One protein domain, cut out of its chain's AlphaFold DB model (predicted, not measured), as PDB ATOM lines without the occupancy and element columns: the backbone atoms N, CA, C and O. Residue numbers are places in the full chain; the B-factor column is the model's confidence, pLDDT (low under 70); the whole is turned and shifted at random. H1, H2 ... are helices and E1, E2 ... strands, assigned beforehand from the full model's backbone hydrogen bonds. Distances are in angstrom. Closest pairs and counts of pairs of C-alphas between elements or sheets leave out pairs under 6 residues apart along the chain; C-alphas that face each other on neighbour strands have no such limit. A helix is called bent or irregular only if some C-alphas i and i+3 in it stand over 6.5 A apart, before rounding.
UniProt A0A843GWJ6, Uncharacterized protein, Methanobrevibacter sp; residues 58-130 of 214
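This is residues 58 to 130 of the 214 residues of an uncharacterized protein of Methanobrevibacter sp (UniProt A0A843GWJ6). A small three-stranded sheet, E4, E1 and E5, forms the middle together with the kinked helix H1 over one of its faces; the hairpin E2 and E3 lies at one end of the longest axis and H2 at the other. The printed part has 73 residues, with E1, E2, E3, E4, H1, E5 and H2 along the chain. The sheet's order is E4, E1, E5, antiparallel, and the class is mixed, helices and strands. The whole is compact, with a radius of gyration of the C-alphas of 10.9 A, and spans 27 by 24 by 20 A.

E1, residues 58 to 62, begins at C-alpha 58 (1.329, 30.999, -30.161) and is 12.9 A long. E2 is residues 69 to 72, E3 75 to 78, and E4 85 to 89, 13.2 A. H1, residues 90 to 105, is 19.0 A long. E5 is residues 109 to 111. H2, residues 113 to 122, is 14.3 A long and ends at C-alpha 122 (-2.766, 36.721, -40.139).

In E4 and E1, N 60 and O 86 are within hydrogen-bond range at 2.8 A; in E1 and E5, N 61 and O 110 at 2.8 A; in the hairpin E2 and E3, N 72 and O 75 at 2.8 A. H1 is on the sheet, a two-layer arrangement with a helix on one face, at a height over the sheet of 9.7 A. E4, H1 and E5 form a split strand-helix-strand unit, two strands running the same way with E1 between them, and its crossover is right-handed. H1 has a kink of 82 degrees near residue 99. H1 and H2 are irregular: C-alphas 99 and 102, and C-alphas 114 and 117, are 8.5 A apart. H2 stands at the sheet's level; its closest C-alphas to E1 are Cys 115 and Val 58, 6.3 A. The closest C-alphas of E2 and H1 are Ile 72 and Leu 96, 7.0 A. O i to N i+4 pairs are within range in 9 of 12 for H1 and 4 of 6 for H2.

The C-alphas farthest apart, Asn 74 and Glu 129, are 29.4 A apart. The printed part has no cut, no link is long, and no printed residue is under 70 in pLDDT.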
ATOM      1  N   VAL A  58       2.714  30.705 -29.816       93.00
ATOM      2  CA  VAL A  58       1.329  30.999 -30.161       93.00
ATOM      3  C   VAL A  58       0.429  29.963 -29.513       93.00
ATOM      4  O   VAL A  58       0.581  28.762 -29.751       93.00
ATOM      5  N   THR A  59      -0.561  30.440 -28.764       95.19
ATOM      6  CA  THR A  59      -1.648  29.604 -28.262       95.19
ATOM      7  C   THR A  59      -2.570  29.231 -29.418       95.19
ATOM      8  O   THR A  59      -3.242  30.086 -29.999       95.19
ATOM      9  N   LEU A  60      -2.633  27.945 -29.743       94.62
ATOM     10  CA  LEU A  60      -3.584  27.365 -30.679       94.62
ATOM     11  C   LEU A  60      -4.703  26.678 -29.898       94.62
ATOM     12  O   LEU A  60      -4.427  25.878 -29.010       94.62
ATOM     13  N   VAL A  61      -5.957  26.945 -30.248       94.88
ATOM     14  CA  VAL A  61      -7.133  26.333 -29.623       94.88
ATOM     15  C   VAL A  61      -7.841  25.440 -30.633       94.88
ATOM     16  O   VAL A  61      -8.154  25.868 -31.746       94.88
ATOM     17  N   TYR A  62      -8.107  24.197 -30.245       94.12
ATOM     18  CA  TYR A  62      -8.908  23.267 -31.027       94.12
ATOM     19  C   TYR A  62     -10.397  23.510 -30.791       94.12
ATOM     20  O   TYR A  62     -10.885  23.381 -29.677       94.12
ATOM     21  N   CYS A  63     -11.140  23.851 -31.837       92.75
ATOM     22  CA  CYS A  63     -12.541  24.269 -31.761       92.75
ATOM     23  C   CYS A  63     -13.454  23.354 -32.591       92.75
ATOM     24  O   CYS A  63     -14.428  23.806 -33.182       92.75
ATOM     25  N   SER A  64     -13.136  22.063 -32.678       89.75
ATOM     26  CA  SER A  64     -13.952  21.070 -33.387       89.75
ATOM     27  C   SER A  64     -13.840  19.698 -32.717       89.75
ATOM     28  O   SER A  64     -13.109  19.543 -31.751       89.75
ATOM     29  N   ASP A  65     -14.554  18.700 -33.237       83.75
ATOM     30  CA  ASP A  65     -14.350  17.270 -32.951       83.75
ATOM     31  C   ASP A  65     -13.965  16.487 -34.231       83.75
ATOM     32  O   ASP A  65     -14.087  15.268 -34.293       83.75
ATOM     33  N   SER A  66     -13.522  17.183 -35.286       79.56
ATOM     34  CA  SER A  66     -13.355  16.619 -36.632       79.56
ATOM     35  C   SER A  66     -11.949  16.138 -37.010       79.56
ATOM     36  O   SER A  66     -11.831  15.412 -37.992       79.56
ATOM     37  N   LEU A  67     -10.881  16.599 -36.345       79.12
ATOM     38  CA  LEU A  67      -9.504  16.324 -36.792       79.12
ATOM     39  C   LEU A  67      -8.913  15.060 -36.167       79.12
ATOM     40  O   LEU A  67      -8.339  14.252 -36.889       79.12
ATOM     41  N   GLY A  68      -9.037  14.886 -34.848       78.06
ATOM     42  CA  GLY A  68      -8.442  13.770 -34.098       78.06
ATOM     43  C   GLY A  68      -6.908  13.808 -34.032       78.06
ATOM     44  O   GLY A  68      -6.336  13.878 -32.951       78.06
ATOM     45  N   TYR A  69      -6.228  13.809 -35.176       85.00
ATOM     46  CA  TYR A  69      -4.772  13.854 -35.292       85.00
ATOM     47  C   TYR A  69      -4.341  14.672 -36.510       85.00
ATOM     48  O   TYR A  69      -4.914  14.547 -37.594       85.00
ATOM     49  N   ALA A  70      -3.286  15.465 -36.353       81.56
ATOM     50  CA  ALA A  70      -2.605  16.120 -37.458       81.56
ATOM     51  C   ALA A  70      -1.088  16.023 -37.305       81.56
ATOM     52  O   ALA A  70      -0.532  16.350 -36.259       81.56
ATOM     53  N   LYS A  71      -0.413  15.664 -38.397       83.19
ATOM     54  CA  LYS A  71       1.042  15.755 -38.510       83.19
ATOM     55  C   LYS A  71       1.409  16.941 -39.391       83.19
ATOM     56  O   LYS A  71       1.079  16.956 -40.574       83.19
ATOM     57  N   ILE A  72       2.084  17.927 -38.811       80.69
ATOM     58  CA  ILE A  72       2.520  19.154 -39.481       80.69
ATOM     59  C   ILE A  72       4.044  19.203 -39.397       80.69
ATOM     60  O   ILE A  72       4.614  19.596 -38.381       80.69
ATOM     61  N   SER A  73       4.706  18.773 -40.471       76.38
ATOM     62  CA  SER A  73       6.171  18.707 -40.571       76.38
ATOM     63  C   SER A  73       6.812  17.935 -39.410       76.38
ATOM     64  O   SER A  73       6.730  16.706 -39.395       76.38
ATOM     65  N   ASN A  74       7.407  18.636 -38.439       76.06
ATOM     66  CA  ASN A  74       8.097  18.049 -37.283       76.06
ATOM     67  C   ASN A  74       7.230  18.048 -36.011       76.06
ATOM     68  O   ASN A  74       7.734  17.764 -34.927       76.06
ATOM     69  N   MET A  75       5.952  18.413 -36.129       81.88
ATOM     70  CA  MET A  75       5.000  18.514 -35.032       81.88
ATOM     71  C   MET A  75       3.856  17.527 -35.234       81.88
ATOM     72  O   MET A  75       3.298  17.397 -36.326       81.88
ATOM     73  N   GLU A  76       3.479  16.864 -34.150       86.38
ATOM     74  CA  GLU A  76       2.312  15.998 -34.095       86.38
ATOM     75  C   GLU A  76       1.319  16.586 -33.097       86.38
ATOM     76  O   GLU A  76       1.630  16.753 -31.919       86.38
ATOM     77  N   LEU A  77       0.132  16.933 -33.586       85.19
ATOM     78  CA  LEU A  77      -0.967  17.447 -32.785       85.19
ATOM     79  C   LEU A  77      -2.008  16.344 -32.633       85.19
ATOM     80  O   LEU A  77      -2.640  15.925 -33.603       85.19
ATOM     81  N   ASN A  78      -2.175  15.878 -31.401       88.31
ATOM     82  CA  ASN A  78      -3.249  14.972 -31.024       88.31
ATOM     83  C   ASN A  78      -4.393  15.808 -30.455       88.31
ATOM     84  O   ASN A  78      -4.268  16.371 -29.374       88.31
ATOM     85  N   PHE A  79      -5.489  15.891 -31.199       88.56
ATOM     86  CA  PHE A  79      -6.670  16.659 -30.841       88.56
ATOM     87  C   PHE A  79      -7.699  15.745 -30.192       88.56
ATOM     88  O   PHE A  79      -8.422  15.007 -30.863       88.56
ATOM     89  N   THR A  80      -7.770  15.790 -28.869       84.50
ATOM     90  CA  THR A  80      -8.598  14.868 -28.093       84.50
ATOM     91  C   THR A  80      -9.939  15.470 -27.705       84.50
ATOM     92  O   THR A  80     -10.929  14.740 -27.597       84.50
ATOM     93  N   ARG A  81      -9.989  16.785 -27.448       87.12
ATOM     94  CA  ARG A  81     -11.173  17.439 -26.870       87.12
ATOM     95  C   ARG A  81     -11.366  18.861 -27.379       87.12
ATOM     96  O   ARG A  81     -10.421  19.636 -27.444       87.12
ATOM     97  N   PHE A  82     -12.618  19.238 -27.622       91.25
ATOM     98  CA  PHE A  82     -12.987  20.625 -27.896       91.25
ATOM     99  C   PHE A  82     -12.460  21.589 -26.811       91.25
ATOM    100  O   PHE A  82     -12.693  21.400 -25.611       91.25
ATOM    101  N   GLY A  83     -11.798  22.652 -27.255       91.12
ATOM    102  CA  GLY A  83     -11.139  23.704 -26.480       91.12
ATOM    103  C   GLY A  83      -9.746  23.356 -25.964       91.12
ATOM    104  O   GLY A  83      -9.188  24.128 -25.189       91.12
ATOM    105  N   GLU A  84      -9.187  22.212 -26.362       91.81
ATOM    106  CA  GLU A  84      -7.803  21.860 -26.051       91.81
ATOM    107  C   GLU A  84      -6.840  22.903 -26.626       91.81
ATOM    108  O   GLU A  84      -7.010  23.369 -27.756       91.81
ATOM    109  N   GLN A  85      -5.854  23.291 -25.818       93.19
ATOM    110  CA  GLN A  85      -4.894  24.331 -26.161       93.19
ATOM    111  C   GLN A  85      -3.510  23.733 -26.369       93.19
ATOM    112  O   GLN A  85      -3.073  22.874 -25.606       93.19
ATOM    113  N   PHE A  86      -2.805  24.246 -27.369       90.94
ATOM    114  CA  PHE A  86      -1.436  23.877 -27.693       90.94
ATOM    115  C   PHE A  86      -0.600  25.146 -27.742       90.94
ATOM    116  O   PHE A  86      -0.982  26.115 -28.396       90.94
ATOM    117  N   GLN A  87       0.545  25.136 -27.072       92.00
ATOM    118  CA  GLN A  87       1.565  26.156 -27.280       92.00
ATOM    119  C   GLN A  87       2.476  25.674 -28.396       92.00
ATOM    120  O   GLN A  87       3.076  24.602 -28.278       92.00
ATOM    121  N   ILE A  88       2.536  26.431 -29.489       90.88
ATOM    122  CA  ILE A  88       3.386  26.092 -30.628       90.88
ATOM    123  C   ILE A  88       4.296  27.272 -30.982       90.88
ATOM    124  O   ILE A  88       3.838  28.416 -30.981       90.88
ATOM    125  N   PRO A  89       5.568  27.032 -31.335       90.56
ATOM    126  CA  PRO A  89       6.460  28.092 -31.781       90.56
ATOM    127  C   PRO A  89       5.912  28.850 -32.992       90.56
ATOM    128  O   PRO A  89       5.343  28.246 -33.911       90.56
ATOM    129  N   ARG A  90       6.172  30.163 -33.068       90.62
ATOM    130  CA  ARG A  90       5.671  31.014 -34.163       90.62
ATOM    131  C   ARG A  90       5.972  30.488 -35.567       90.62
ATOM    132  O   ARG A  90       5.129  30.611 -36.450       90.62
ATOM    133  N   TYR A  91       7.142  29.890 -35.790       88.44
ATOM    134  CA  TYR A  91       7.494  29.351 -37.108       88.44
ATOM    135  C   TYR A  91       6.591  28.171 -37.517       88.44
ATOM    136  O   TYR A  91       6.186  28.087 -38.675       88.44
ATOM    137  N   GLN A  92       6.227  27.296 -36.570       90.19
ATOM    138  CA  GLN A  92       5.316  26.171 -36.821       90.19
ATOM    139  C   GLN A  92       3.894  26.666 -37.043       90.19
ATOM    140  O   GLN A  92       3.180  26.157 -37.903       90.19
ATOM    141  N   PHE A  93       3.491  27.691 -36.296       92.94
ATOM    142  CA  PHE A  93       2.213  28.347 -36.501       92.94
ATOM    143  C   PHE A  93       2.107  28.996 -37.888       92.94
ATOM    144  O   PHE A  93       1.107  28.824 -38.579       92.94
ATOM    145  N   ASP A  94       3.142  29.709 -38.329       91.75
ATOM    146  CA  ASP A  94       3.152  30.338 -39.649       91.75
ATOM    147  C   ASP A  94       3.078  29.288 -40.772       91.75
ATOM    148  O   ASP A  94       2.359  29.481 -41.756       91.75
ATOM    149  N   GLU A  95       3.745  28.144 -40.598       90.88
ATOM    150  CA  GLU A  95       3.616  26.992 -41.491       90.88
ATOM    151  C   GLU A  95       2.200  26.388 -41.474       90.88
ATOM    152  O   GLU A  95       1.637  26.095 -42.534       90.88
ATOM    153  N   LEU A  96       1.608  26.236 -40.286       91.88
ATOM    154  CA  LEU A  96       0.249  25.736 -40.091       91.88
ATOM    155  C   LEU A  96      -0.773  26.621 -40.812       91.88
ATOM    156  O   LEU A  96      -1.616  26.111 -41.546       91.88
ATOM    157  N   VAL A  97      -0.667  27.943 -40.665       93.25
ATOM    158  CA  VAL A  97      -1.527  28.904 -41.369       93.25
ATOM    159  C   VAL A  97      -1.298  28.835 -42.880       93.25
ATOM    160  O   VAL A  97      -2.266  28.877 -43.634       93.25
ATOM    161  N   GLY A  98      -0.050  28.696 -43.336       90.88
ATOM    162  CA  GLY A  98       0.275  28.615 -44.762       90.88
ATOM    163  C   GLY A  98      -0.275  27.361 -45.452       90.88
ATOM    164  O   GLY A  98      -0.792  27.449 -46.563       90.88
ATOM    165  N   LYS A  99      -0.192  26.196 -44.797       90.81
ATOM    166  CA  LYS A  99      -0.610  24.903 -45.373       90.81
ATOM    167  C   LYS A  99      -2.069  24.548 -45.093       90.81
ATOM    168  O   LYS A  99      -2.720  23.926 -45.929       90.81
ATOM    169  N   TYR A 100      -2.586  24.938 -43.932       92.19
ATOM    170  CA  TYR A 100      -3.883  24.494 -43.417       92.19
ATOM    171  C   TYR A 100      -4.798  25.664 -43.051       92.19
ATOM    172  O   TYR A 100      -5.608  25.571 -42.129       92.19
ATOM    173  N   ARG A 101      -4.719  26.765 -43.810       93.94
ATOM    174  CA  ARG A 101      -5.574  27.951 -43.635       93.94
ATOM    175  C   ARG A 101      -7.059  27.611 -43.475       93.94
ATOM    176  O   ARG A 101      -7.734  28.161 -42.610       93.94
ATOM    177  N   SER A 102      -7.538  26.639 -44.251       93.50
ATOM    178  CA  SER A 102      -8.934  26.195 -44.233       93.50
ATOM    179  C   SER A 102      -9.404  25.672 -42.871       93.50
ATOM    180  O   SER A 102     -10.602  25.698 -42.601       93.50
ATOM    181  N   TRP A 103      -8.503  25.216 -41.992       94.56
ATOM    182  CA  TRP A 103      -8.862  24.808 -40.631       94.56
ATOM    183  C   TRP A 103      -9.271  26.007 -39.775       94.56
ATOM    184  O   TRP A 103     -10.221  25.901 -39.004       94.56
ATOM    185  N   PHE A 104      -8.639  27.164 -39.968       95.25
ATOM    186  CA  PHE A 104      -9.025  28.406 -39.299       95.25
ATOM    187  C   PHE A 104     -10.327  28.964 -39.877       95.25
ATOM    188  O   PHE A 104     -11.259  29.269 -39.136       95.25
ATOM    189  N   ASP A 105     -10.449  29.001 -41.205       93.38
ATOM    190  CA  ASP A 105     -11.636  29.552 -41.872       93.38
ATOM    191  C   ASP A 105     -12.911  28.744 -41.553       93.38
ATOM    192  O   ASP A 105     -14.008  29.296 -41.420       93.38
ATOM    193  N   ARG A 106     -12.777  27.422 -41.382       92.88
ATOM    194  CA  ARG A 106     -13.878  26.530 -40.979       92.88
ATOM    195  C   ARG A 106     -14.201  26.595 -39.483       92.88
ATOM    196  O   ARG A 106     -15.239  26.075 -39.082       92.88
ATOM    197  N   GLY A 107     -13.356  27.236 -38.675       93.25
ATOM    198  CA  GLY A 107     -13.485  27.285 -37.218       93.25
ATOM    199  C   GLY A 107     -13.028  26.007 -36.513       93.25
ATOM    200  O   GLY A 107     -13.436  25.767 -35.386       93.25
ATOM    201  N   ILE A 108     -12.207  25.178 -37.162       94.56
ATOM    202  CA  ILE A 108     -11.612  23.980 -36.552       94.56
ATOM    203  C   ILE A 108     -10.503  24.371 -35.576       94.56
ATOM    204  O   ILE A 108     -10.363  23.749 -34.526       94.56
ATOM    205  N   LEU A 109      -9.732  25.397 -35.928       95.12
ATOM    206  CA  LEU A 109      -8.693  25.980 -35.091       95.12
ATOM    207  C   LEU A 109      -8.936  27.479 -34.929       95.12
ATOM    208  O   LEU A 109      -9.423  28.139 -35.847       95.12
ATOM    209  N   ALA A 110      -8.543  28.010 -33.779       95.94
ATOM    210  CA  ALA A 110      -8.459  29.439 -33.513       95.94
ATOM    211  C   ALA A 110      -7.186  29.765 -32.739       95.94
ATOM    212  O   ALA A 110      -6.530  28.888 -32.179       95.94
ATOM    213  N   VAL A 111      -6.845  31.046 -32.713       96.44
ATOM    214  CA  VAL A 111      -5.783  31.561 -31.849       96.44
ATOM    215  C   VAL A 111      -6.351  31.835 -30.455       96.44
ATOM    216  O   VAL A 111      -7.502  32.256 -30.315       96.44
ATOM    217  N   GLY A 112      -5.559  31.587 -29.416       94.38
ATOM    218  CA  GLY A 112      -5.916  31.942 -28.046       94.38
ATOM    219  C   GLY A 112      -6.076  33.452 -27.866       94.38
ATOM    220  O   GLY A 112      -5.456  34.258 -28.564       94.38
ATOM    221  N   SER A 113      -6.901  33.848 -26.901       91.56
ATOM    222  CA  SER A 113      -7.183  35.254 -26.570       91.56
ATOM    223  C   SER A 113      -5.944  36.049 -26.144       91.56
ATOM    224  O   SER A 113      -5.952  37.274 -26.106       91.56
ATOM    225  N   ASP A 114      -4.861  35.359 -25.810       90.62
ATOM    226  CA  ASP A 114      -3.582  35.915 -25.388       90.62
ATOM    227  C   ASP A 114      -2.597  36.161 -26.549       90.62
ATOM    228  O   ASP A 114      -1.450  36.545 -26.302       90.62
ATOM    229  N   CYS A 115      -3.038  35.940 -27.793       91.94
ATOM    230  CA  CYS A 115      -2.269  36.091 -29.035       91.94
ATOM    231  C   CYS A 115      -3.067  36.863 -30.119       91.94
ATOM    232  O   CYS A 115      -2.967  36.576 -31.316       91.94
ATOM    233  N   VAL A 116      -3.898  37.833 -29.715       92.44
ATOM    234  CA  VAL A 116      -4.796  38.605 -30.608       92.44
ATOM    235  C   VAL A 116      -4.035  39.361 -31.701       92.44
ATOM    236  O   VAL A 116      -4.472  39.407 -32.847       92.44
ATOM    237  N   ASP A 117      -2.878  39.929 -31.374       90.56
ATOM    238  CA  ASP A 117      -2.003  40.631 -32.316       90.56
ATOM    239  C   ASP A 117      -1.588  39.730 -33.492       90.56
ATOM    240  O   ASP A 117      -1.604  40.143 -34.655       90.56
ATOM    241  N   ILE A 118      -1.299  38.463 -33.198       92.50
ATOM    242  CA  ILE A 118      -0.951  37.439 -34.181       92.50
ATOM    243  C   ILE A 118      -2.155  37.101 -35.061       92.50
ATOM    244  O   ILE A 118      -2.022  37.008 -36.285       92.50
ATOM    245  N   ALA A 119      -3.324  36.934 -34.441       93.00
ATOM    246  CA  ALA A 119      -4.567  36.619 -35.133       93.00
ATOM    247  C   ALA A 119      -4.943  37.718 -36.138       93.00
ATOM    248  O   ALA A 119      -5.178  37.430 -37.315       93.00
ATOM    249  N   VAL A 120      -4.872  38.985 -35.709       93.69
ATOM    250  CA  VAL A 120      -5.109  40.161 -36.557       93.69
ATOM    251  C   VAL A 120      -4.106  40.214 -37.709       93.69
ATOM    252  O   VAL A 120      -4.509  40.353 -38.863       93.69
ATOM    253  N   ALA A 121      -2.811  40.027 -37.434       92.75
ATOM    254  CA  ALA A 121      -1.769  40.066 -38.462       92.75
ATOM    255  C   ALA A 121      -1.935  38.983 -39.544       92.75
ATOM    256  O   ALA A 121      -1.522  39.179 -40.688       92.75
ATOM    257  N   LYS A 122      -2.523  37.832 -39.201       92.81
ATOM    258  CA  LYS A 122      -2.766  36.721 -40.139       92.81
ATOM    259  C   LYS A 122      -4.201  36.687 -40.680       92.81
ATOM    260  O   LYS A 122      -4.480  35.893 -41.585       92.81
ATOM    261  N   GLY A 123      -5.098  37.535 -40.176       93.38
ATOM    262  CA  GLY A 123      -6.510  37.588 -40.560       93.38
ATOM    263  C   GLY A 123      -7.280  36.305 -40.231       93.38
ATOM    264  O   GLY A 123      -8.053  35.834 -41.060       93.38
ATOM    265  N   ILE A 124      -7.008  35.694 -39.081       94.94
ATOM    266  CA  ILE A 124      -7.635  34.446 -38.612       94.94
ATOM    267  C   ILE A 124      -8.370  34.695 -37.287       94.94
ATOM    268  O   ILE A 124      -8.013  35.641 -36.586       94.94
ATOM    269  N   PRO A 125      -9.362  33.863 -36.929       93.94
ATOM    270  CA  PRO A 125     -10.166  34.094 -35.738       93.94
ATOM    271  C   PRO A 125      -9.415  33.781 -34.444       93.94
ATOM    272  O   PRO A 125      -8.624  32.833 -34.351       93.94
ATOM    273  N   THR A 126      -9.747  34.553 -33.419       95.19
ATOM    274  CA  THR A 126      -9.495  34.234 -32.015       95.19
ATOM    275  C   THR A 126     -10.634  33.397 -31.435       95.19
ATOM    276  O   THR A 126     -11.758  33.414 -31.936       95.19
ATOM    277  N   VAL A 127     -10.358  32.641 -30.372       93.31
ATOM    278  CA  VAL A 127     -11.364  31.775 -29.734       93.31
ATOM    279  C   VAL A 127     -12.575  32.560 -29.210       93.31
ATOM    280  O   VAL A 127     -13.696  32.062 -29.279       93.31
ATOM    281  N   ASP A 128     -12.376  33.803 -28.766       91.81
ATOM    282  CA  ASP A 128     -13.440  34.655 -28.215       91.81
ATOM    283  C   ASP A 128     -14.434  35.154 -29.273       91.81
ATOM    284  O   ASP A 128     -15.535  35.590 -28.941       91.81
ATOM    285  N   GLU A 129     -14.085  35.063 -30.559       91.75
ATOM    286  CA  GLU A 129     -15.003  35.385 -31.658       91.75
ATOM    287  C   GLU A 129     -16.084  34.313 -31.850       91.75
ATOM    288  O   GLU A 129     -17.045  34.511 -32.599       91.75
ATOM    289  N   PHE A 130     -15.938  33.153 -31.208       92.50
ATOM    290  CA  PHE A 130     -16.856  32.042 -31.371       92.50
ATOM    291  C   PHE A 130     -17.929  32.009 -30.287       92.50
ATOM    292  O   PHE A 130     -17.676  32.093 -29.088       92.50
TER     293      PHE A 130